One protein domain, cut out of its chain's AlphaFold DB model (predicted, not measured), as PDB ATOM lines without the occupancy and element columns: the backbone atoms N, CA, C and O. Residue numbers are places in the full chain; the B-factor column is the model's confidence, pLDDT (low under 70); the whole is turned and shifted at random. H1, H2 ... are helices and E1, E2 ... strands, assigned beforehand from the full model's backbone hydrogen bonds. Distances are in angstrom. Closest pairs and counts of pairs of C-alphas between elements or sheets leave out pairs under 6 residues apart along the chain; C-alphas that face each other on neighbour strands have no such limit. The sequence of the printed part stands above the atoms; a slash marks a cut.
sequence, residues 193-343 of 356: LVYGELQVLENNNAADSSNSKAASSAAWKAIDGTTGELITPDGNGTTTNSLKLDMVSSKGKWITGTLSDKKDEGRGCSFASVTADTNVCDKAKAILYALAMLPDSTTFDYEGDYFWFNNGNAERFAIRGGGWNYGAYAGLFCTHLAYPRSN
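AT A GLANCE: This is residues 193 to 343 of the 356 residues of the protein "FGE-sulfatase domain-containing protein" of Blautia sp. AF19-13LB (UniProt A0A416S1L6). A rounded body of little regular structure, mostly loops, has a four-stranded sheet along one side, two small strand hairpins, E1-E2 and E3-E4, and one helix, H1, away from the sheet. Of 151 printed residues, 49 are in named elements, mostly strand: E1 E2 E3 E4 E5 H1 E6 E7 E8. The mixed sheet runs E5 E6 E8 E7. The whole is compact, radius of gyration of the C-alphas 14.5 A, spans 38 by 34 by 28 A.

HOW THE PARTS SIT: E1, residues 197 to 200, and E2, 221 to 223, form an antiparallel hairpin, N 200 and O 221 2.9 A apart. E3, 244 to 248, and E4, 251 to 255, form another, N 246 and O 253 2.8 A apart. The closest C-alphas of E4 and E5, 267 to 270, are those of Lys 251 and Cys 269, 5.4 A apart. H1, 282 to 290, is not on the sheet; its O i to N i+4 pairs are within hydrogen-bond range. E6, 306 to 309, is antiparallel to E5, N 307 and O 269 2.8 A apart. E7, 316 to 321, and E8, 331 to 339, form a hairpin, N 336 and O 319 2.9 A apart. E8 is parallel to E6, N 337 and O 308 2.8 A apart.

IN THESE COORDINATES: E1 begins at C-alpha 197, (137.875, 126.604, 129.984). E7 is 16.5 A long. E8, 18.4 A, bends by 50 degrees at residue 334 and ends at C-alpha 339, (133.095, 124.768, 116.078).

THE WHOLE: The printed part has no cut. Links E1 to E2 and E2 to E3, among others, are long. No printed residue is under 70.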
ATOM      1  N   LEU A 193     135.609 128.817 124.243       98.56
ATOM      2  CA  LEU A 193     136.161 127.737 125.062       98.56
ATOM      3  C   LEU A 193     137.573 127.395 124.589       98.56
ATOM      4  O   LEU A 193     137.793 127.227 123.389       98.56
ATOM      5  N   VAL A 194     138.499 127.232 125.532       98.56
ATOM      6  CA  VAL A 194     139.854 126.713 125.297       98.56
ATOM      7  C   VAL A 194     140.014 125.451 126.130       98.56
ATOM      8  O   VAL A 194     140.114 125.515 127.350       98.56
ATOM      9  N   TYR A 195     139.953 124.283 125.488       98.12
ATOM     10  CA  TYR A 195     139.928 122.980 126.162       98.12
ATOM     11  C   TYR A 195     138.883 122.895 127.291       98.12
ATOM     12  O   TYR A 195     139.142 122.330 128.352       98.12
ATOM     13  N   GLY A 196     137.707 123.487 127.065       98.12
ATOM     14  CA  GLY A 196     136.610 123.532 128.034       98.12
ATOM     15  C   GLY A 196     136.674 124.675 129.044       98.12
ATOM     16  O   GLY A 196     135.663 124.937 129.685       98.12
ATOM     17  N   GLU A 197     137.796 125.385 129.174       98.81
ATOM     18  CA  GLU A 197     137.875 126.604 129.984       98.81
ATOM     19  C   GLU A 197     137.128 127.749 129.304       98.81
ATOM     20  O   GLU A 197     137.372 128.045 128.131       98.81
ATOM     21  N   LEU A 198     136.231 128.399 130.047       98.81
ATOM     22  CA  LEU A 198     135.532 129.584 129.568       98.81
ATOM     23  C   LEU A 198     136.474 130.779 129.581       98.81
ATOM     24  O   LEU A 198     137.016 131.147 130.625       98.81
ATOM     25  N   GLN A 199     136.610 131.412 128.420       98.81
ATOM     26  CA  GLN A 199     137.335 132.659 128.278       98.81
ATOM     27  C   GLN A 199     136.457 133.718 127.622       98.81
ATOM     28  O   GLN A 199     135.724 133.446 126.668       98.81
ATOM     29  N   VAL A 200     136.557 134.939 128.133       98.81
ATOM     30  CA  VAL A 200     135.758 136.090 127.715       98.81
ATOM     31  C   VAL A 200     136.648 137.307 127.511       98.81
ATOM     32  O   VAL A 200     137.745 137.387 128.070       98.81
ATOM     33  N   LEU A 201     136.176 138.265 126.723       98.75
ATOM     34  CA  LEU A 201     136.606 139.649 126.896       98.75
ATOM     35  C   LEU A 201     135.805 140.237 128.063       98.75
ATOM     36  O   LEU A 201     134.623 139.942 128.213       98.75
ATOM     37  N   GLU A 202     136.459 141.029 128.909       98.50
ATOM     38  CA  GLU A 202     135.814 141.644 130.072       98.50
ATOM     39  C   GLU A 202     134.583 142.461 129.662       98.50
ATOM     40  O   GLU A 202     134.654 143.266 128.734       98.50
ATOM     41  N   ASN A 203     133.463 142.275 130.364       98.62
ATOM     42  CA  ASN A 203     132.191 142.931 130.053       98.62
ATOM     43  C   ASN A 203     131.856 142.862 128.548       98.62
ATOM     44  O   ASN A 203     131.964 141.801 127.938       98.62
ATOM     45  N   ASN A 204     131.464 143.980 127.929       98.75
ATOM     46  CA  ASN A 204     131.248 144.079 126.490       98.75
ATOM     47  C   ASN A 204     132.460 144.676 125.753       98.75
ATOM     48  O   ASN A 204     132.309 145.317 124.717       98.75
ATOM     49  N   ASN A 205     133.688 144.465 126.242       98.75
ATOM     50  CA  ASN A 205     134.897 144.966 125.571       98.75
ATOM     51  C   ASN A 205     135.066 144.390 124.155       98.75
ATOM     52  O   ASN A 205     135.760 144.980 123.330       98.75
ATOM     53  N   ALA A 206     134.409 143.270 123.841       98.19
ATOM     54  CA  ALA A 206     134.358 142.733 122.485       98.19
ATOM     55  C   ALA A 206     133.686 143.676 121.472       98.19
ATOM     56  O   ALA A 206     133.984 143.578 120.282       98.19
ATOM     57  N   ALA A 207     132.843 144.604 121.924       98.38
ATOM     58  CA  ALA A 207     132.227 145.599 121.059       98.38
ATOM     59  C   ALA A 207     133.247 146.591 120.472       98.38
ATOM     60  O   ALA A 207     133.063 147.088 119.365       98.38
ATOM     61  N   ASP A 208     134.348 146.866 121.172       98.06
ATOM     62  CA  ASP A 208     135.391 147.760 120.668       98.06
ATOM     63  C   ASP A 208     136.348 146.996 119.737       98.06
ATOM     64  O   ASP A 208     136.967 145.995 120.118       98.06
ATOM     65  N   SER A 209     136.480 147.461 118.495       95.69
ATOM     66  CA  SER A 209     137.339 146.844 117.477       95.69
ATOM     67  C   SER A 209     138.835 146.953 117.790       95.69
ATOM     68  O   SER A 209     139.627 146.164 117.275       95.69
ATOM     69  N   SER A 210     139.240 147.865 118.681       96.44
ATOM     70  CA  SER A 210     140.623 147.957 119.165       96.44
ATOM     71  C   SER A 210     141.010 146.806 120.103       96.44
ATOM     72  O   SER A 210     142.189 146.452 120.199       96.44
ATOM     73  N   ASN A 211     140.031 146.160 120.745       97.69
ATOM     74  CA  ASN A 211     140.270 144.979 121.565       97.69
ATOM     75  C   ASN A 211     140.431 143.746 120.674       97.69
ATOM     76  O   ASN A 211     139.471 143.237 120.089       97.69
ATOM     77  N   SER A 212     141.661 143.238 120.589       96.69
ATOM     78  CA  SER A 212     141.972 142.072 119.765       96.69
ATOM     79  C   SER A 212     141.244 140.818 120.254       96.69
ATOM     80  O   SER A 212     141.364 140.421 121.414       96.69
ATOM     81  N   LYS A 213     140.571 140.138 119.323       96.19
ATOM     82  CA  LYS A 213     139.959 138.809 119.510       96.19
ATOM     83  C   LYS A 213     140.754 137.695 118.805       96.19
ATOM     84  O   LYS A 213     140.256 136.587 118.572       96.19
ATOM     85  N   ALA A 214     142.008 137.975 118.435       95.50
ATOM     86  CA  ALA A 214     142.925 136.968 117.906       95.50
ATOM     87  C   ALA A 214     143.164 135.853 118.939       95.50
ATOM     88  O   ALA A 214     143.036 136.076 120.144       95.50
ATOM     89  N   ALA A 215     143.526 134.653 118.479       94.25
ATOM     90  CA  ALA A 215     143.713 133.500 119.365       94.25
ATOM     91  C   ALA A 215     144.776 133.748 120.454       94.25
ATOM     92  O   ALA A 215     144.599 133.318 121.593       94.25
ATOM     93  N   SER A 216     145.830 134.497 120.114       94.56
ATOM     94  CA  SER A 216     146.948 134.877 120.985       94.56
ATOM     95  C   SER A 216     146.727 136.166 121.789       94.56
ATOM     96  O   SER A 216     147.653 136.645 122.441       94.56
ATOM     97  N   SER A 217     145.537 136.772 121.724       97.38
ATOM     98  CA  SER A 217     145.270 138.046 122.396       97.38
ATOM     99  C   SER A 217     145.324 137.914 123.920       97.38
ATOM    100  O   SER A 217     144.686 137.036 124.498       97.38
ATOM    101  N   ALA A 218     146.012 138.846 124.583       97.06
ATOM    102  CA  ALA A 218     146.024 138.961 126.044       97.06
ATOM    103  C   ALA A 218     144.718 139.546 126.627       97.06
ATOM    104  O   ALA A 218     144.558 139.602 127.851       97.06
ATOM    105  N   ALA A 219     143.796 139.991 125.762       98.06
ATOM    106  CA  ALA A 219     142.474 140.474 126.159       98.06
ATOM    107  C   ALA A 219     141.552 139.343 126.640       98.06
ATOM    108  O   ALA A 219     140.606 139.605 127.378       98.06
ATOM    109  N   TRP A 220     141.833 138.091 126.254       98.62
ATOM    110  CA  TRP A 220     141.105 136.932 126.759       98.62
ATOM    111  C   TRP A 220     141.402 136.716 128.241       98.62
ATOM    112  O   TRP A 220     142.559 136.576 128.644       98.62
ATOM    113  N   LYS A 221     140.341 136.653 129.043       98.81
ATOM    114  CA  LYS A 221     140.386 136.342 130.469       98.81
ATOM    115  C   LYS A 221     139.604 135.073 130.747       98.81
ATOM    116  O   LYS A 221     138.506 134.909 130.224       98.81
ATOM    117  N   ALA A 222     140.160 134.197 131.574       98.81
ATOM    118  CA  ALA A 222     139.372 133.169 132.237       98.81
ATOM    119  C   ALA A 222     138.653 133.787 133.447       98.81
ATOM    120  O   ALA A 222     138.992 134.885 133.889       98.81
ATOM    121  N   ILE A 223     137.660 133.085 133.982       98.81
ATOM    122  CA  ILE A 223     136.910 133.516 135.168       98.81
ATOM    123  C   ILE A 223     137.277 132.579 136.313       98.81
ATOM    124  O   ILE A 223     137.055 131.377 136.184       98.81
ATOM    125  N   ASP A 224     137.813 133.094 137.420       98.75
ATOM    126  CA  ASP A 224     137.987 132.314 138.648       98.75
ATOM    127  C   ASP A 224     136.597 131.947 139.182       98.75
ATOM    128  O   ASP A 224     135.803 132.810 139.556       98.75
ATOM    129  N   GLY A 225     136.265 130.660 139.202       98.62
ATOM    130  CA  GLY A 225     134.945 130.210 139.625       98.62
ATOM    131  C   GLY A 225     134.709 130.297 141.134       98.62
ATOM    132  O   GLY A 225     133.568 130.165 141.561       98.62
ATOM    133  N   THR A 226     135.744 130.529 141.945       98.25
ATOM    134  CA  THR A 226     135.647 130.653 143.408       98.25
ATOM    135  C   THR A 226     135.506 132.105 143.866       98.25
ATOM    136  O   THR A 226     134.845 132.367 144.871       98.25
ATOM    137  N   THR A 227     136.046 133.066 143.109       98.31
ATOM    138  CA  THR A 227     135.974 134.504 143.439       98.31
ATOM    139  C   THR A 227     135.118 135.317 142.464       98.31
ATOM    140  O   THR A 227     134.585 136.362 142.843       98.31
ATOM    141  N   GLY A 228     134.935 134.832 141.233       98.06
ATOM    142  CA  GLY A 228     134.310 135.552 140.121       98.06
ATOM    143  C   GLY A 228     135.232 136.572 139.448       98.06
ATOM    144  O   GLY A 228     134.767 137.336 138.605       98.06
ATOM    145  N   GLU A 229     136.509 136.625 139.824       98.50
ATOM    146  CA  GLU A 229     137.481 137.555 139.248       98.50
ATOM    147  C   GLU A 229     137.952 137.102 137.864       98.50
ATOM    148  O   GLU A 229     138.014 135.911 137.555       98.50
ATOM    149  N   LEU A 230     138.321 138.068 137.025       98.62
ATOM    150  CA  LEU A 230     138.950 137.788 135.741       98.62
ATOM    151  C   LEU A 230     140.440 137.516 135.940       98.62
ATOM    152  O   LEU A 230     141.174 138.353 136.465       98.62
ATOM    153  N   ILE A 231     140.894 136.358 135.472       98.69
ATOM    154  CA  ILE A 231     142.269 135.882 135.623       98.69
ATOM    155  C   ILE A 231     142.908 135.616 134.260       98.69
ATOM    156  O   ILE A 231     142.232 135.399 133.250       98.69
ATOM    157  N   THR A 232     144.239 135.660 134.208       98.50
ATOM    158  CA  THR A 232     144.985 135.357 132.982       98.50
ATOM    159  C   THR A 232     144.932 133.851 132.706       98.50
ATOM    160  O   THR A 232     145.386 133.086 133.558       98.50
ATOM    161  N   PRO A 233     144.407 133.412 131.548       98.25
ATOM    162  CA  PRO A 233     144.372 131.999 131.204       98.25
ATOM    163  C   PRO A 233     145.770 131.456 130.897       98.25
ATOM    164  O   PRO A 233     146.611 132.155 130.330       98.25
ATOM    165  N   ASP A 234     145.993 130.181 131.199       96.69
ATOM    166  CA  ASP A 234     147.251 129.480 130.915       96.69
ATOM    167  C   ASP A 234     147.384 128.973 129.464       96.69
ATOM    168  O   ASP A 234     148.435 128.468 129.069       96.69
ATOM    169  N   GLY A 235     146.314 129.097 128.670       94.38
ATOM    170  CA  GLY A 235     146.251 128.675 127.266       94.38
ATOM    171  C   GLY A 235     146.020 127.176 127.042       94.38
ATOM    172  O   GLY A 235     145.828 126.762 125.901       94.38
ATOM    173  N   ASN A 236     145.982 126.368 128.104       95.38
ATOM    174  CA  ASN A 236     145.815 124.910 128.043       95.38
ATOM    175  C   ASN A 236     144.479 124.437 128.642       95.38
ATOM    176  O   ASN A 236     144.175 123.240 128.634       95.38
ATOM    177  N   GLY A 237     143.671 125.383 129.130       96.12
ATOM    178  CA  GLY A 237     142.391 125.127 129.783       96.12
ATOM    179  C   GLY A 237     142.554 124.501 131.164       96.12
ATOM    180  O   GLY A 237     141.679 123.764 131.620       96.12
ATOM    181  N   THR A 238     143.693 124.748 131.817       97.25
ATOM    182  CA  THR A 238     144.048 124.174 133.121       97.25
ATOM    183  C   THR A 238     144.297 125.231 134.192       97.25
ATOM    184  O   THR A 238     144.751 124.885 135.281       97.25
ATOM    185  N   THR A 239     143.939 126.494 133.930       98.38
ATOM    186  CA  THR A 239     144.147 127.590 134.876       98.38
ATOM    187  C   THR A 239     143.501 127.246 136.218       98.38
ATOM    188  O   THR A 239     142.350 126.791 136.286       98.38
ATOM    189  N   THR A 240     144.254 127.421 137.301       97.88
ATOM    190  CA  THR A 240     143.784 127.126 138.658       97.88
ATOM    191  C   THR A 240     142.502 127.898 138.951       97.88
ATOM    192  O   THR A 240     142.412 129.082 138.643       97.88
ATOM    193  N   ASN A 241     141.513 127.211 139.526       97.81
ATOM    194  CA  ASN A 241     140.181 127.723 139.874       97.81
ATOM    195  C   ASN A 241     139.318 128.238 138.712       97.81
ATOM    196  O   ASN A 241     138.164 128.593 138.954       97.81
ATOM    197  N   SER A 242     139.811 128.277 137.468       98.69
ATOM    198  CA  SER A 242     139.018 128.806 136.358       98.69
ATOM    199  C   SER A 242     137.766 127.972 136.099       98.69
ATOM    200  O   SER A 242     137.787 126.743 136.236       98.69
ATOM    201  N   LEU A 243     136.693 128.643 135.681       98.62
ATOM    202  CA  LEU A 243     135.476 128.005 135.201       98.62
ATOM    203  C   LEU A 243     135.760 127.148 133.970       98.62
ATOM    204  O   LEU A 243     136.238 127.629 132.940       98.62
ATOM    205  N   LYS A 244     135.394 125.872 134.071       98.62
ATOM    206  CA  LYS A 244     135.494 124.893 132.991       98.62
ATOM    207  C   LYS A 244     134.157 124.196 132.803       98.62
ATOM    208  O   LYS A 244     133.419 123.981 133.764       98.62
ATOM    209  N   LEU A 245     133.851 123.853 131.561       98.50
ATOM    210  CA  LEU A 245     132.623 123.177 131.176       98.50
ATOM    211  C   LEU A 245     132.876 121.677 131.006       98.50
ATOM    212  O   LEU A 245     133.517 121.234 130.047       98.50
ATOM    213  N   ASP A 246     132.373 120.903 131.958       98.44
ATOM    214  CA  ASP A 246     132.471 119.449 131.983       98.44
ATOM    215  C   ASP A 246     131.198 118.777 131.469       98.44
ATOM    216  O   ASP A 246     130.127 119.387 131.407       98.44
ATOM    217  N   MET A 247     131.322 117.502 131.106       98.12
ATOM    218  CA  MET A 247     130.192 116.635 130.799       98.12
ATOM    219  C   MET A 247     129.973 115.665 131.960       98.12
ATOM    220  O   MET A 247     130.729 114.718 132.140       98.12
ATOM    221  N   VAL A 248     128.914 115.872 132.740       98.12
ATOM    222  CA  VAL A 248     128.593 115.035 133.904       98.12
ATOM    223  C   VAL A 248     127.195 114.464 133.739       98.12
ATOM    224  O   VAL A 248     126.226 115.207 133.592       98.12
ATOM    225  N   SER A 249     127.079 113.134 133.751       96.81
ATOM    226  CA  SER A 249     125.798 112.430 133.564       96.81
ATOM    227  C   SER A 249     125.033 112.910 132.320       96.81
ATOM    228  O   SER A 249     123.825 113.150 132.370       96.81
ATOM    229  N   SER A 250     125.761 113.074 131.208       96.94
ATOM    230  CA  SER A 250     125.244 113.562 129.921       96.94
ATOM    231  C   SER A 250     124.665 114.985 129.960       96.94
ATOM    232  O   SER A 250     123.793 115.323 129.159       96.94
ATOM    233  N   LYS A 251     125.125 115.824 130.897       98.25
ATOM    234  CA  LYS A 251     124.741 117.233 131.019       98.25
ATOM    235  C   LYS A 251     125.969 118.127 131.153       98.25
ATOM    236  O   LYS A 251     126.950 117.752 131.796       98.25
ATOM    237  N   GLY A 252     125.890 119.324 130.577       98.50
ATOM    238  CA  GLY A 252     126.889 120.365 130.792       98.50
ATOM    239  C   GLY A 252     126.915 120.800 132.257       98.50
ATOM    240  O   GLY A 252     125.869 121.098 132.843       98.50
ATOM    241  N   LYS A 253     128.108 120.838 132.850       98.75
ATOM    242  CA  LYS A 253     128.314 121.282 134.228       98.75
ATOM    243  C   LYS A 253     129.489 122.246 134.320       98.75
ATOM    244  O   LYS A 253     130.599 121.906 133.925       98.75
ATOM    245  N   TRP A 254     129.251 123.429 134.869       98.81
ATOM    246  CA  TRP A 254     130.302 124.384 135.203       98.81
ATOM    247  C   TRP A 254     131.008 123.970 136.489       98.81
ATOM    248  O   TRP A 254     130.366 123.826 137.529       98.81
ATOM    249  N   ILE A 255     132.323 123.796 136.415       98.62
ATOM    250  CA  ILE A 255     133.173 123.347 137.520       98.62
ATOM    251  C   ILE A 255     134.385 124.276 137.672       98.62
ATOM    252  O   ILE A 255     134.715 125.025 136.754       98.62
ATOM    253  N   THR A 256     135.086 124.196 138.803       97.25
ATOM    254  CA  THR A 256     136.376 124.891 139.027       97.25
ATOM    255  C   THR A 256     137.584 123.947 139.040       97.25
ATOM    256  O   THR A 256     138.732 124.391 138.998       97.25
ATOM    257  N   GLY A 257     137.323 122.636 139.106       93.62
ATOM    258  CA  GLY A 257     138.331 121.583 139.187       93.62
ATOM    259  C   GLY A 257     138.773 121.043 137.826       93.62
ATOM    260  O   GLY A 257     138.732 121.729 136.806       93.62
ATOM    261  N   THR A 258     139.210 119.786 137.824       95.94
ATOM    262  CA  THR A 258     139.630 119.066 136.618       95.94
ATOM    263  C   THR A 258     138.419 118.488 135.894       95.94
ATOM    264  O   THR A 258     137.570 117.864 136.527       95.94
ATOM    265  N   LEU A 259     138.370 118.651 134.569       97.81
ATOM    266  CA  LEU A 259     137.366 118.010 133.717       97.81
ATOM    267  C   LEU A 259     137.414 116.488 133.895       97.81
ATOM    268  O   LEU A 259     138.465 115.877 133.683       97.81
ATOM    269  N   SER A 260     136.286 115.886 134.259       97.38
ATOM    270  CA  SER A 260     136.158 114.436 134.396       97.38
ATOM    271  C   SER A 260     135.952 113.742 133.050       97.38
ATOM    272  O   SER A 260     136.406 112.612 132.870       97.38
ATOM    273  N   ASP A 261     135.336 114.430 132.085       97.50
ATOM    274  CA  ASP A 261     135.075 113.915 130.746       97.50
ATOM    275  C   ASP A 261     135.474 114.952 129.683       97.50
ATOM    276  O   ASP A 261     134.666 115.731 129.155       97.50
ATOM    277  N   LYS A 262     136.768 114.953 129.350       96.88
ATOM    278  CA  LYS A 262     137.357 115.784 128.295       96.88
ATOM    279  C   LYS A 262     137.389 115.028 126.966       96.88
ATOM    280  O   LYS A 262     138.095 114.027 126.842       96.88
ATOM    281  N   LYS A 263     136.694 115.541 125.945       97.12
ATOM    282  CA  LYS A 263     136.622 114.907 124.617       97.12
ATOM    283  C   LYS A 263     136.551 115.936 123.495       97.12
ATOM    284  O   LYS A 263     135.778 116.888 123.585       97.12
ATOM    285  N   ASP A 264     137.336 115.734 122.434       97.38
ATOM    286  CA  ASP A 264     137.268 116.555 121.217       97.38
ATOM    287  C   ASP A 264     136.096 116.111 120.333       97.38
ATOM    288  O   ASP A 264     136.258 115.484 119.292       97.38
ATOM    289  N   GLU A 265     134.887 116.391 120.807       96.19
ATOM    290  CA  GLU A 265     133.638 116.072 120.127       96.19
ATOM    291  C   GLU A 265     132.558 117.070 120.560       96.19
ATOM    292  O   GLU A 265     132.533 117.503 121.715       96.19
ATOM    293  N   GLY A 266     131.666 117.443 119.639       96.44
ATOM    294  CA  GLY A 266     130.477 118.227 119.971       96.44
ATOM    295  C   GLY A 266     129.470 117.379 120.740       96.44
ATOM    296  O   GLY A 266     128.982 116.376 120.228       96.44
ATOM    297  N   ARG A 267     129.163 117.777 121.971       97.50
ATOM    298  CA  ARG A 267     128.215 117.094 122.860       97.50
ATOM    299  C   ARG A 267     127.341 118.129 123.552       97.50
ATOM    300  O   ARG A 267     127.701 119.301 123.590       97.50
ATOM    301  N   GLY A 268     126.199 117.731 124.094       97.50
ATOM    302  CA  GLY A 268     125.299 118.710 124.684       97.50
ATOM    303  C   GLY A 268     124.136 118.126 125.459       97.50
ATOM    304  O   GLY A 268     124.009 116.913 125.617       97.50
ATOM    305  N   CYS A 269     123.306 119.032 125.954       98.62
ATOM    306  CA  CYS A 269     122.057 118.747 126.644       98.62
ATOM    307  C   CYS A 269     121.077 119.907 126.430       98.62
ATOM    308  O   CYS A 269     121.439 120.936 125.864       98.62
ATOM    309  N   SER A 270     119.844 119.785 126.925       98.38
ATOM    310  CA  SER A 270     118.967 120.959 127.042       98.38
ATOM    311  C   SER A 270     119.627 122.026 127.925       98.38
ATOM    312  O   SER A 270     120.228 121.689 128.950       98.38
ATOM    313  N   PHE A 271     119.486 123.300 127.558       98.75
ATOM    314  CA  PHE A 271     119.980 124.437 128.334       98.75
ATOM    315  C   PHE A 271     119.441 124.430 129.770       98.75
ATOM    316  O   PHE A 271     120.201 124.613 130.719       98.75
ATOM    317  N   ALA A 272     118.162 124.085 129.947       98.31
ATOM    318  CA  ALA A 272     117.517 123.962 131.256       98.31
ATOM    319  C   ALA A 272     118.179 122.913 132.175       98.31
ATOM    320  O   ALA A 272     117.966 122.912 133.384       98.31
ATOM    321  N   SER A 273     118.963 121.989 131.607       98.25
ATOM    322  CA  SER A 273     119.690 120.951 132.345       98.25
ATOM    323  C   SER A 273     121.143 121.308 132.657       98.25
ATOM    324  O   SER A 273     121.812 120.515 133.324       98.25
ATOM    325  N   VAL A 274     121.646 122.451 132.183       98.75
ATOM    326  CA  VAL A 274     123.001 122.911 132.503       98.75
ATOM    327  C   VAL A 274     123.052 123.317 133.973       98.75
ATOM    328  O   VAL A 274     122.152 123.980 134.482       98.75
ATOM    329  N   THR A 275     124.105 122.907 134.674       98.69
ATOM    330  CA  THR A 275     124.269 123.182 136.111       98.69
ATOM    331  C   THR A 275     125.649 123.750 136.418       98.69
ATOM    332  O   THR A 275     126.527 123.780 135.558       98.69
ATOM    333  N   ALA A 276     125.848 124.206 137.651       98.62
ATOM    334  CA  ALA A 276     127.152 124.570 138.189       98.62
ATOM    335  C   ALA A 276     127.407 123.789 139.483       98.62
ATOM    336  O   ALA A 276     126.465 123.479 140.217       98.62
ATOM    337  N   ASP A 277     128.667 123.468 139.764       97.81
ATOM    338  CA  ASP A 277     129.065 122.904 141.051       97.81
ATOM    339  C   ASP A 277     128.768 123.863 142.211       97.81
ATOM    340  O   ASP A 277     128.715 125.087 142.062       97.81
ATOM    341  N   THR A 278     128.607 123.296 143.406       95.81
ATOM    342  CA  THR A 278     128.340 124.058 144.634       95.81
ATOM    343  C   THR A 278     129.477 125.004 145.014       95.81
ATOM    344  O   THR A 278     129.228 126.002 145.683       95.81
ATOM    345  N   ASN A 279     130.708 124.712 144.585       93.94
ATOM    346  CA  ASN A 279     131.883 125.546 144.826       93.94
ATOM    347  C   ASN A 279     132.037 126.700 143.820       93.94
ATOM    348  O   ASN A 279     132.914 127.542 144.009       93.94
ATOM    349  N   VAL A 280     131.198 126.757 142.779       98.50
ATOM    350  CA  VAL A 280     131.119 127.924 141.902       98.50
ATOM    351  C   VAL A 280     130.386 129.031 142.656       98.50
ATOM    352  O   VAL A 280     129.215 128.880 143.023       98.50
ATOM    353  N   CYS A 281     131.072 130.143 142.901       98.06
ATOM    354  CA  CYS A 281     130.540 131.257 143.672       98.06
ATOM    355  C   CYS A 281     129.489 132.054 142.887       98.06
ATOM    356  O   CYS A 281     129.399 131.993 141.657       98.06
ATOM    357  N   ASP A 282     128.704 132.856 143.600       97.12
ATOM    358  CA  ASP A 282     127.575 133.574 143.001       97.12
ATOM    359  C   ASP A 282     128.013 134.647 141.998       97.12
ATOM    360  O   ASP A 282     127.329 134.870 141.003       97.12
ATOM    361  N   LYS A 283     129.191 135.255 142.190       97.56
ATOM    362  CA  LYS A 283     129.762 136.207 141.223       97.56
ATOM    363  C   LYS A 283     130.096 135.530 139.891       97.56
ATOM    364  O   LYS A 283     129.772 136.062 138.834       97.56
ATOM    365  N   ALA A 284     130.690 134.339 139.935       98.44
ATOM    366  CA  ALA A 284     130.987 133.556 138.740       98.44
ATOM    367  C   ALA A 284     129.696 133.087 138.041       98.44
ATOM    368  O   ALA A 284     129.582 133.186 136.818       98.44
ATOM    369  N   LYS A 285     128.680 132.663 138.810       98.38
ATOM    370  CA  LYS A 285     127.345 132.345 138.269       98.38
ATOM    371  C   LYS A 285     126.683 133.556 137.618       98.38
ATOM    372  O   LYS A 285     126.119 133.403 136.544       98.38
ATOM    373  N   ALA A 286     126.797 134.750 138.201       98.19
ATOM    374  CA  ALA A 286     126.246 135.974 137.621       98.19
ATOM    375  C   ALA A 286     126.805 136.264 136.219       98.19
ATOM    376  O   ALA A 286     126.048 136.665 135.337       98.19
ATOM    377  N   ILE A 287     128.094 135.993 135.982       98.56
ATOM    378  CA  ILE A 287     128.702 136.111 134.647       98.56
ATOM    379  C   ILE A 287     128.130 135.053 133.691       98.56
ATOM    380  O   ILE A 287     127.787 135.371 132.553       98.56
ATOM    381  N   LEU A 288     127.973 133.805 134.145       98.81
ATOM    382  CA  LEU A 288     127.347 132.747 133.344       98.81
ATOM    383  C   LEU A 288     125.888 133.069 132.993       98.81
ATOM    384  O   LEU A 288     125.469 132.814 131.865       98.81
ATOM    385  N   TYR A 289     125.131 133.656 133.922       98.75
ATOM    386  CA  TYR A 289     123.772 134.126 133.666       98.75
ATOM    387  C   TYR A 289     123.761 135.253 132.634       98.75
ATOM    388  O   TYR A 289     123.033 135.153 131.652       98.75
ATOM    389  N   ALA A 290     124.615 136.271 132.799       98.69
ATOM    390  CA  ALA A 290     124.730 137.395 131.864       98.69
ATOM    391  C   ALA A 290     125.108 136.963 130.435       98.69
ATOM    392  O   ALA A 290     124.727 137.613 129.467       98.69
ATOM    393  N   LEU A 291     125.831 135.848 130.291       98.75
ATOM    394  CA  LEU A 291     126.164 135.239 129.000       98.75
ATOM    395  C   LEU A 291     125.078 134.289 128.465       98.75
ATOM    396  O   LEU A 291     125.260 133.727 127.383       98.75
ATOM    397  N   ALA A 292     123.992 134.042 129.204       98.44
ATOM    398  CA  ALA A 292     123.028 132.974 128.926       98.44
ATOM    399  C   ALA A 292     123.720 131.605 128.735       98.44
ATOM    400  O   ALA A 292     123.529 130.918 127.732       98.44
ATOM    401  N   MET A 293     124.591 131.247 129.683       98.56
ATOM    402  CA  MET A 293     125.403 130.016 129.705       98.56
ATOM    403  C   MET A 293     125.080 129.103 130.896       98.56
ATOM    404  O   MET A 293     125.612 127.998 131.001       98.56
ATOM    405  N   LEU A 294     124.212 129.561 131.795       98.69
ATOM    406  CA  LEU A 294     123.647 128.816 132.913       98.69
ATOM    407  C   LEU A 294     122.182 129.268 133.057       98.69
ATOM    408  O   LEU A 294     121.936 130.471 132.960       98.69
ATOM    409  N   PRO A 295     121.204 128.366 133.248       98.38
ATOM    410  CA  PRO A 295     119.819 128.761 133.489       98.38
ATOM    411  C   PRO A 295     119.689 129.469 134.841       98.38
ATOM    412  O   PRO A 295     120.134 128.950 135.865       98.38
ATOM    413  N   ASP A 296     119.052 130.640 134.857       96.62
ATOM    414  CA  ASP A 296     118.826 131.449 136.064       96.62
ATOM    415  C   ASP A 296     117.556 131.037 136.834       96.62
ATOM    416  O   ASP A 296     117.281 131.526 137.925       96.62
ATOM    417  N   SER A 297     116.783 130.105 136.279       95.19
ATOM    418  CA  SER A 297     115.587 129.525 136.889       95.19
ATOM    419  C   SER A 297     115.473 128.039 136.569       95.19
ATOM    420  O   SER A 297     115.769 127.622 135.450       95.19
ATOM    421  N   THR A 298     115.002 127.255 137.540       92.06
ATOM    422  CA  THR A 298     114.690 125.823 137.394       92.06
ATOM    423  C   THR A 298     113.225 125.556 137.043       92.06
ATOM    424  O   THR A 298     112.872 124.419 136.742       92.06
ATOM    425  N   THR A 299     112.367 126.577 137.106       93.25
ATOM    426  CA  THR A 299     110.922 126.474 136.842       93.25
ATOM    427  C   THR A 299     110.508 127.125 135.530       93.25
ATOM    428  O   THR A 299     109.403 126.874 135.052       93.25
ATOM    429  N   PHE A 300     111.370 127.963 134.952       96.12
ATOM    430  CA  PHE A 300     111.133 128.564 133.649       96.12
ATOM    431  C   PHE A 300     111.262 127.516 132.538       96.12
ATOM    432  O   PHE A 300     112.194 126.709 132.540       96.12
ATOM    433  N   ASP A 301     110.340 127.553 131.580       95.88
ATOM    434  CA  ASP A 301     110.405 126.724 130.382       95.88
ATOM    435  C   ASP A 301     111.280 127.407 129.324       95.88
ATOM    436  O   ASP A 301     110.891 128.411 128.731       95.88
ATOM    437  N   TYR A 302     112.470 126.854 129.086       97.12
ATOM    438  CA  TYR A 302     113.393 127.322 128.045       97.12
ATOM    439  C   TYR A 302     113.056 126.754 126.654       97.12
ATOM    440  O   TYR A 302     113.928 126.694 125.797       97.12
ATOM    441  N   GLU A 303     111.826 126.276 126.445       95.56
ATOM    442  CA  GLU A 303     111.254 125.816 125.169       95.56
ATOM    443  C   GLU A 303     112.018 124.679 124.465       95.56
ATOM    444  O   GLU A 303     111.781 124.391 123.295       95.56
ATOM    445  N   GLY A 304     112.896 123.978 125.188       95.69
ATOM    446  CA  GLY A 304     113.738 122.921 124.626       95.69
ATOM    447  C   GLY A 304     115.070 123.401 124.047       95.69
ATOM    448  O   GLY A 304     115.827 122.556 123.555       95.69
ATOM    449  N   ASP A 305     115.395 124.694 124.184       98.44
ATOM    450  CA  ASP A 305     116.651 125.296 123.734       98.44
ATOM    451  C   ASP A 305     117.853 124.444 124.144       98.44
ATOM    452  O   ASP A 305     117.980 123.995 125.293       98.44
ATOM    453  N   TYR A 306     118.737 124.187 123.181       98.62
ATOM    454  CA  TYR A 306     119.802 123.202 123.342       98.62
ATOM    455  C   TYR A 306     121.182 123.831 123.508       98.62
ATOM    456  O   TYR A 306     121.503 124.872 122.943       98.62
ATOM    457  N   PHE A 307     122.032 123.160 124.269       98.75
ATOM    458  CA  PHE A 307     123.340 123.650 124.657       98.75
ATOM    459  C   PHE A 307     124.424 122.648 124.258       98.75
ATOM    460  O   PHE A 307     124.591 121.603 124.891       98.75
ATOM    461  N   TRP A 308     125.156 122.971 123.191       98.44
ATOM    462  CA  TRP A 308     126.258 122.179 122.650       98.44
ATOM    463  C   TRP A 308     127.610 122.791 122.998       98.44
ATOM    464  O   TRP A 308     127.801 124.004 122.912       98.44
ATOM    465  N   PHE A 309     128.592 121.948 123.294       98.56
ATOM    466  CA  PHE A 309     129.970 122.355 123.527       98.56
ATOM    467  C   PHE A 309     130.962 121.249 123.159       98.56
ATOM    468  O   PHE A 309     130.616 120.073 123.048       98.56
ATOM    469  N   ASN A 310     132.221 121.638 122.981       98.44
ATOM    470  CA  ASN A 310     133.356 120.730 122.884       98.44
ATOM    471  C   ASN A 310     134.446 121.222 123.842       98.44
ATOM    472  O   ASN A 310     134.979 122.319 123.680       98.44
ATOM    473  N   ASN A 311     134.763 120.403 124.844       98.31
ATOM    474  CA  ASN A 311     135.740 120.716 125.884       98.31
ATOM    475  C   ASN A 311     137.117 120.061 125.647       98.31
ATOM    476  O   ASN A 311     138.003 120.171 126.488       98.31
ATOM    477  N   GLY A 312     137.330 119.381 124.517       97.25
ATOM    478  CA  GLY A 312     138.580 118.678 124.218       97.25
ATOM    479  C   GLY A 312     139.530 119.384 123.257       97.25
ATOM    480  O   GLY A 312     140.659 118.925 123.116       97.25
ATOM    481  N   ASN A 313     139.118 120.477 122.615       96.94
ATOM    482  CA  ASN A 313     139.915 121.150 121.585       96.94
ATOM    483  C   ASN A 313     140.439 122.525 122.027       96.94
ATOM    484  O   ASN A 313     139.884 123.148 122.928       96.94
ATOM    485  N   ALA A 314     141.474 123.010 121.340       94.94
ATOM    486  CA  ALA A 314     142.182 124.243 121.657       94.94
ATOM    487  C   ALA A 314     141.310 125.499 121.595       94.94
ATOM    488  O   ALA A 314     141.529 126.417 122.376       94.94
ATOM    489  N   GLU A 315     140.339 125.570 120.681       96.50
ATOM    490  CA  GLU A 315     139.497 126.760 120.576       96.50
ATOM    491  C   GLU A 315     138.140 126.481 119.930       96.50
ATOM    492  O   GLU A 315     138.056 125.924 118.826       96.50
ATOM    493  N   ARG A 316     137.072 126.919 120.606       97.75
ATOM    494  CA  ARG A 316     135.690 126.841 120.126       97.75
ATOM    495  C   ARG A 316     134.960 128.165 120.328       97.75
ATOM    496  O   ARG A 316     135.029 128.746 121.407       97.75
ATOM    497  N   PHE A 317     134.260 128.617 119.290       96.94
ATOM    498  CA  PHE A 317     133.505 129.874 119.270       96.94
ATOM    499  C   PHE A 317     132.006 129.626 119.314       96.94
ATOM    500  O   PHE A 317     131.525 128.589 118.853       96.94
ATOM    501  N   ALA A 318     131.281 130.586 119.884       97.12
ATOM    502  CA  ALA A 318     129.839 130.506 120.001       97.12
ATOM    503  C   ALA A 318     129.164 130.859 118.677       97.12
ATOM    504  O   ALA A 318     129.400 131.926 118.107       97.12
ATOM    505  N   ILE A 319     128.252 129.989 118.263       98.62
ATOM    506  CA  ILE A 319     127.110 130.375 117.439       98.62
ATOM    507  C   ILE A 319     125.829 130.235 118.268       98.62
ATOM    508  O   ILE A 319     125.754 129.372 119.149       98.62
ATOM    509  N   ARG A 320     124.840 131.094 118.021       98.75
ATOM    510  CA  ARG A 320     123.589 131.164 118.794       98.75
ATOM    511  C   ARG A 320     122.345 131.113 117.901       98.75
ATOM    512  O   ARG A 320     122.445 131.337 116.695       98.75
ATOM    513  N   GLY A 321     121.194 130.797 118.495       98.62
ATOM    514  CA  GLY A 321     119.868 130.935 117.875       98.62
ATOM    515  C   GLY A 321     119.322 129.690 117.172       98.62
ATOM    516  O   GLY A 321     118.112 129.467 117.182       98.62
ATOM    517  N   GLY A 322     120.180 128.834 116.613       98.44
ATOM    518  CA  GLY A 322     119.750 127.677 115.819       98.44
ATOM    519  C   GLY A 322     119.584 127.984 114.326       98.44
ATOM    520  O   GLY A 322     119.634 129.131 113.900       98.44
ATOM    521  N   GLY A 323     119.382 126.946 113.512       98.06
ATOM    522  CA  GLY A 323     119.105 127.071 112.073       98.06
ATOM    523  C   GLY A 323     117.709 126.573 111.689       98.06
ATOM    524  O   GLY A 323     116.982 126.026 112.517       98.06
ATOM    525  N   TRP A 324     117.357 126.691 110.407       98.50
ATOM    526  CA  TRP A 324     116.046 126.277 109.873       98.50
ATOM    527  C   TRP A 324     115.659 124.813 110.077       98.50
ATOM    528  O   TRP A 324     114.499 124.460 109.888       98.50
ATOM    529  N   ASN A 325     116.604 123.947 110.421       97.69
ATOM    530  CA  ASN A 325     116.388 122.516 110.604       97.69
ATOM    531  C   ASN A 325     116.545 122.058 112.062       97.69
ATOM    532  O   ASN A 325     116.553 120.853 112.310       97.69
ATOM    533  N   TYR A 326     116.696 122.985 113.013       97.81
ATOM    534  CA  TYR A 326     116.999 122.647 114.406       97.81
ATOM    535  C   TYR A 326     115.772 122.299 115.255       97.81
ATOM    536  O   TYR A 326     115.911 121.809 116.374       97.81
ATOM    537  N   GLY A 327     114.565 122.501 114.731       98.06
ATOM    538  CA  GLY A 327     113.327 122.204 115.431       98.06
ATOM    539  C   GLY A 327     113.231 122.932 116.775       98.06
ATOM    540  O   GLY A 327     113.680 124.065 116.911       98.06
ATOM    541  N   ALA A 328     112.697 122.240 117.783       96.06
ATOM    542  CA  ALA A 328     112.531 122.766 119.141       96.06
ATOM    543  C   ALA A 328     113.855 122.992 119.897       96.06
ATOM    544  O   ALA A 328     113.840 123.434 121.036       96.06
ATOM    545  N   TYR A 329     115.005 122.661 119.304       98.31
ATOM    546  CA  TYR A 329     116.298 122.971 119.908       98.31
ATOM    547  C   TYR A 329     116.725 124.422 119.680       98.31
ATOM    548  O   TYR A 329     117.631 124.873 120.378       98.31
ATOM    549  N   ALA A 330     116.150 125.109 118.687       98.56
ATOM    550  CA  ALA A 330     116.473 126.489 118.338       98.56
ATOM    551  C   ALA A 330     115.720 127.500 119.215       98.56
ATOM    552  O   ALA A 330     114.533 127.331 119.489       98.56
ATOM    553  N   GLY A 331     116.406 128.594 119.547       98.19
ATOM    554  CA  GLY A 331     115.889 129.672 120.383       98.19
ATOM    555  C   GLY A 331     116.999 130.505 121.018       98.19
ATOM    556  O   GLY A 331     118.185 130.339 120.719       98.19
ATOM    557  N   LEU A 332     116.615 131.443 121.882       98.19
ATOM    558  CA  LEU A 332     117.523 132.445 122.455       98.19
ATOM    559  C   LEU A 332     118.628 131.845 123.328       98.19
ATOM    560  O   LEU A 332     119.741 132.365 123.349       98.19
ATOM    561  N   PHE A 333     118.342 130.762 124.041       98.69
ATOM    562  CA  PHE A 333     119.305 130.060 124.886       98.69
ATOM    563  C   PHE A 333     120.019 128.930 124.130       98.69
ATOM    564  O   PHE A 333     120.959 128.324 124.654       98.69
ATOM    565  N   CYS A 334     119.641 128.687 122.868       98.69
ATOM    566  CA  CYS A 334     120.320 127.737 122.006       98.69
ATOM    567  C   CYS A 334     121.743 128.215 121.695       98.69
ATOM    568  O   CYS A 334     121.955 129.262 121.074       98.69
ATOM    569  N   THR A 335     122.734 127.437 122.123       98.56
ATOM    570  CA  THR A 335     124.153 127.785 122.000       98.56
ATOM    571  C   THR A 335     124.938 126.600 121.488       98.56
ATOM    572  O   THR A 335     124.766 125.483 121.972       98.56
ATOM    573  N   HIS A 336     125.845 126.847 120.548       98.25
ATOM    574  CA  HIS A 336     126.734 125.818 120.042       98.25
ATOM    575  C   HIS A 336     128.196 126.276 120.046       98.25
ATOM    576  O   HIS A 336     128.643 127.047 119.203       98.25
ATOM    577  N   LEU A 337     128.957 125.740 121.003       97.19
ATOM    578  CA  LEU A 337     130.380 125.983 121.263       97.19
ATOM    579  C   LEU A 337     131.245 124.774 120.876       97.19
ATOM    580  O   LEU A 337     132.122 124.347 121.627       97.19
ATOM    581  N   ALA A 338     130.979 124.168 119.718       96.06
ATOM    582  CA  ALA A 338     131.750 123.016 119.235       96.06
ATOM    583  C   ALA A 338     132.484 123.243 117.908       96.06
ATOM    584  O   ALA A 338     133.207 122.352 117.462       96.06
ATOM    585  N   TYR A 339     132.400 124.442 117.323       96.38
ATOM    586  CA  TYR A 339     133.095 124.768 116.078       96.38
ATOM    587  C   TYR A 339     134.277 125.726 116.279       96.38
ATOM    588  O   TYR A 339     134.205 126.620 117.127       96.38
ATOM    589  N   PRO A 340     135.374 125.559 115.516       96.62
ATOM    590  CA  PRO A 340     136.446 126.546 115.467       96.62
ATOM    591  C   PRO A 340     135.981 127.812 114.733       96.62
ATOM    592  O   PRO A 340     135.072 127.762 113.903       96.62
ATOM    593  N   ARG A 341     136.668 128.938 114.966       95.75
ATOM    594  CA  ARG A 341     136.397 130.226 114.291       95.75
ATOM    595  C   ARG A 341     136.444 130.165 112.759       95.75
ATOM    596  O   ARG A 341     135.843 131.005 112.099       95.75
ATOM    597  N   SER A 342     137.162 129.184 112.208       97.06
ATOM    598  CA  SER A 342     137.354 128.969 110.771       97.06
ATOM    599  C   SER A 342     136.190 128.252 110.089       97.06
ATOM    600  O   SER A 342     136.204 128.124 108.868       97.06
ATOM    601  N   ASN A 343     135.209 127.740 110.839       97.19
ATOM    602  CA  ASN A 343     134.062 127.084 110.225       97.19
ATOM    603  C   ASN A 343     133.230 128.085 109.418       97.19
ATOM    604  O   ASN A 343     133.042 129.229 109.815       97.19
TER     605      ASN A 343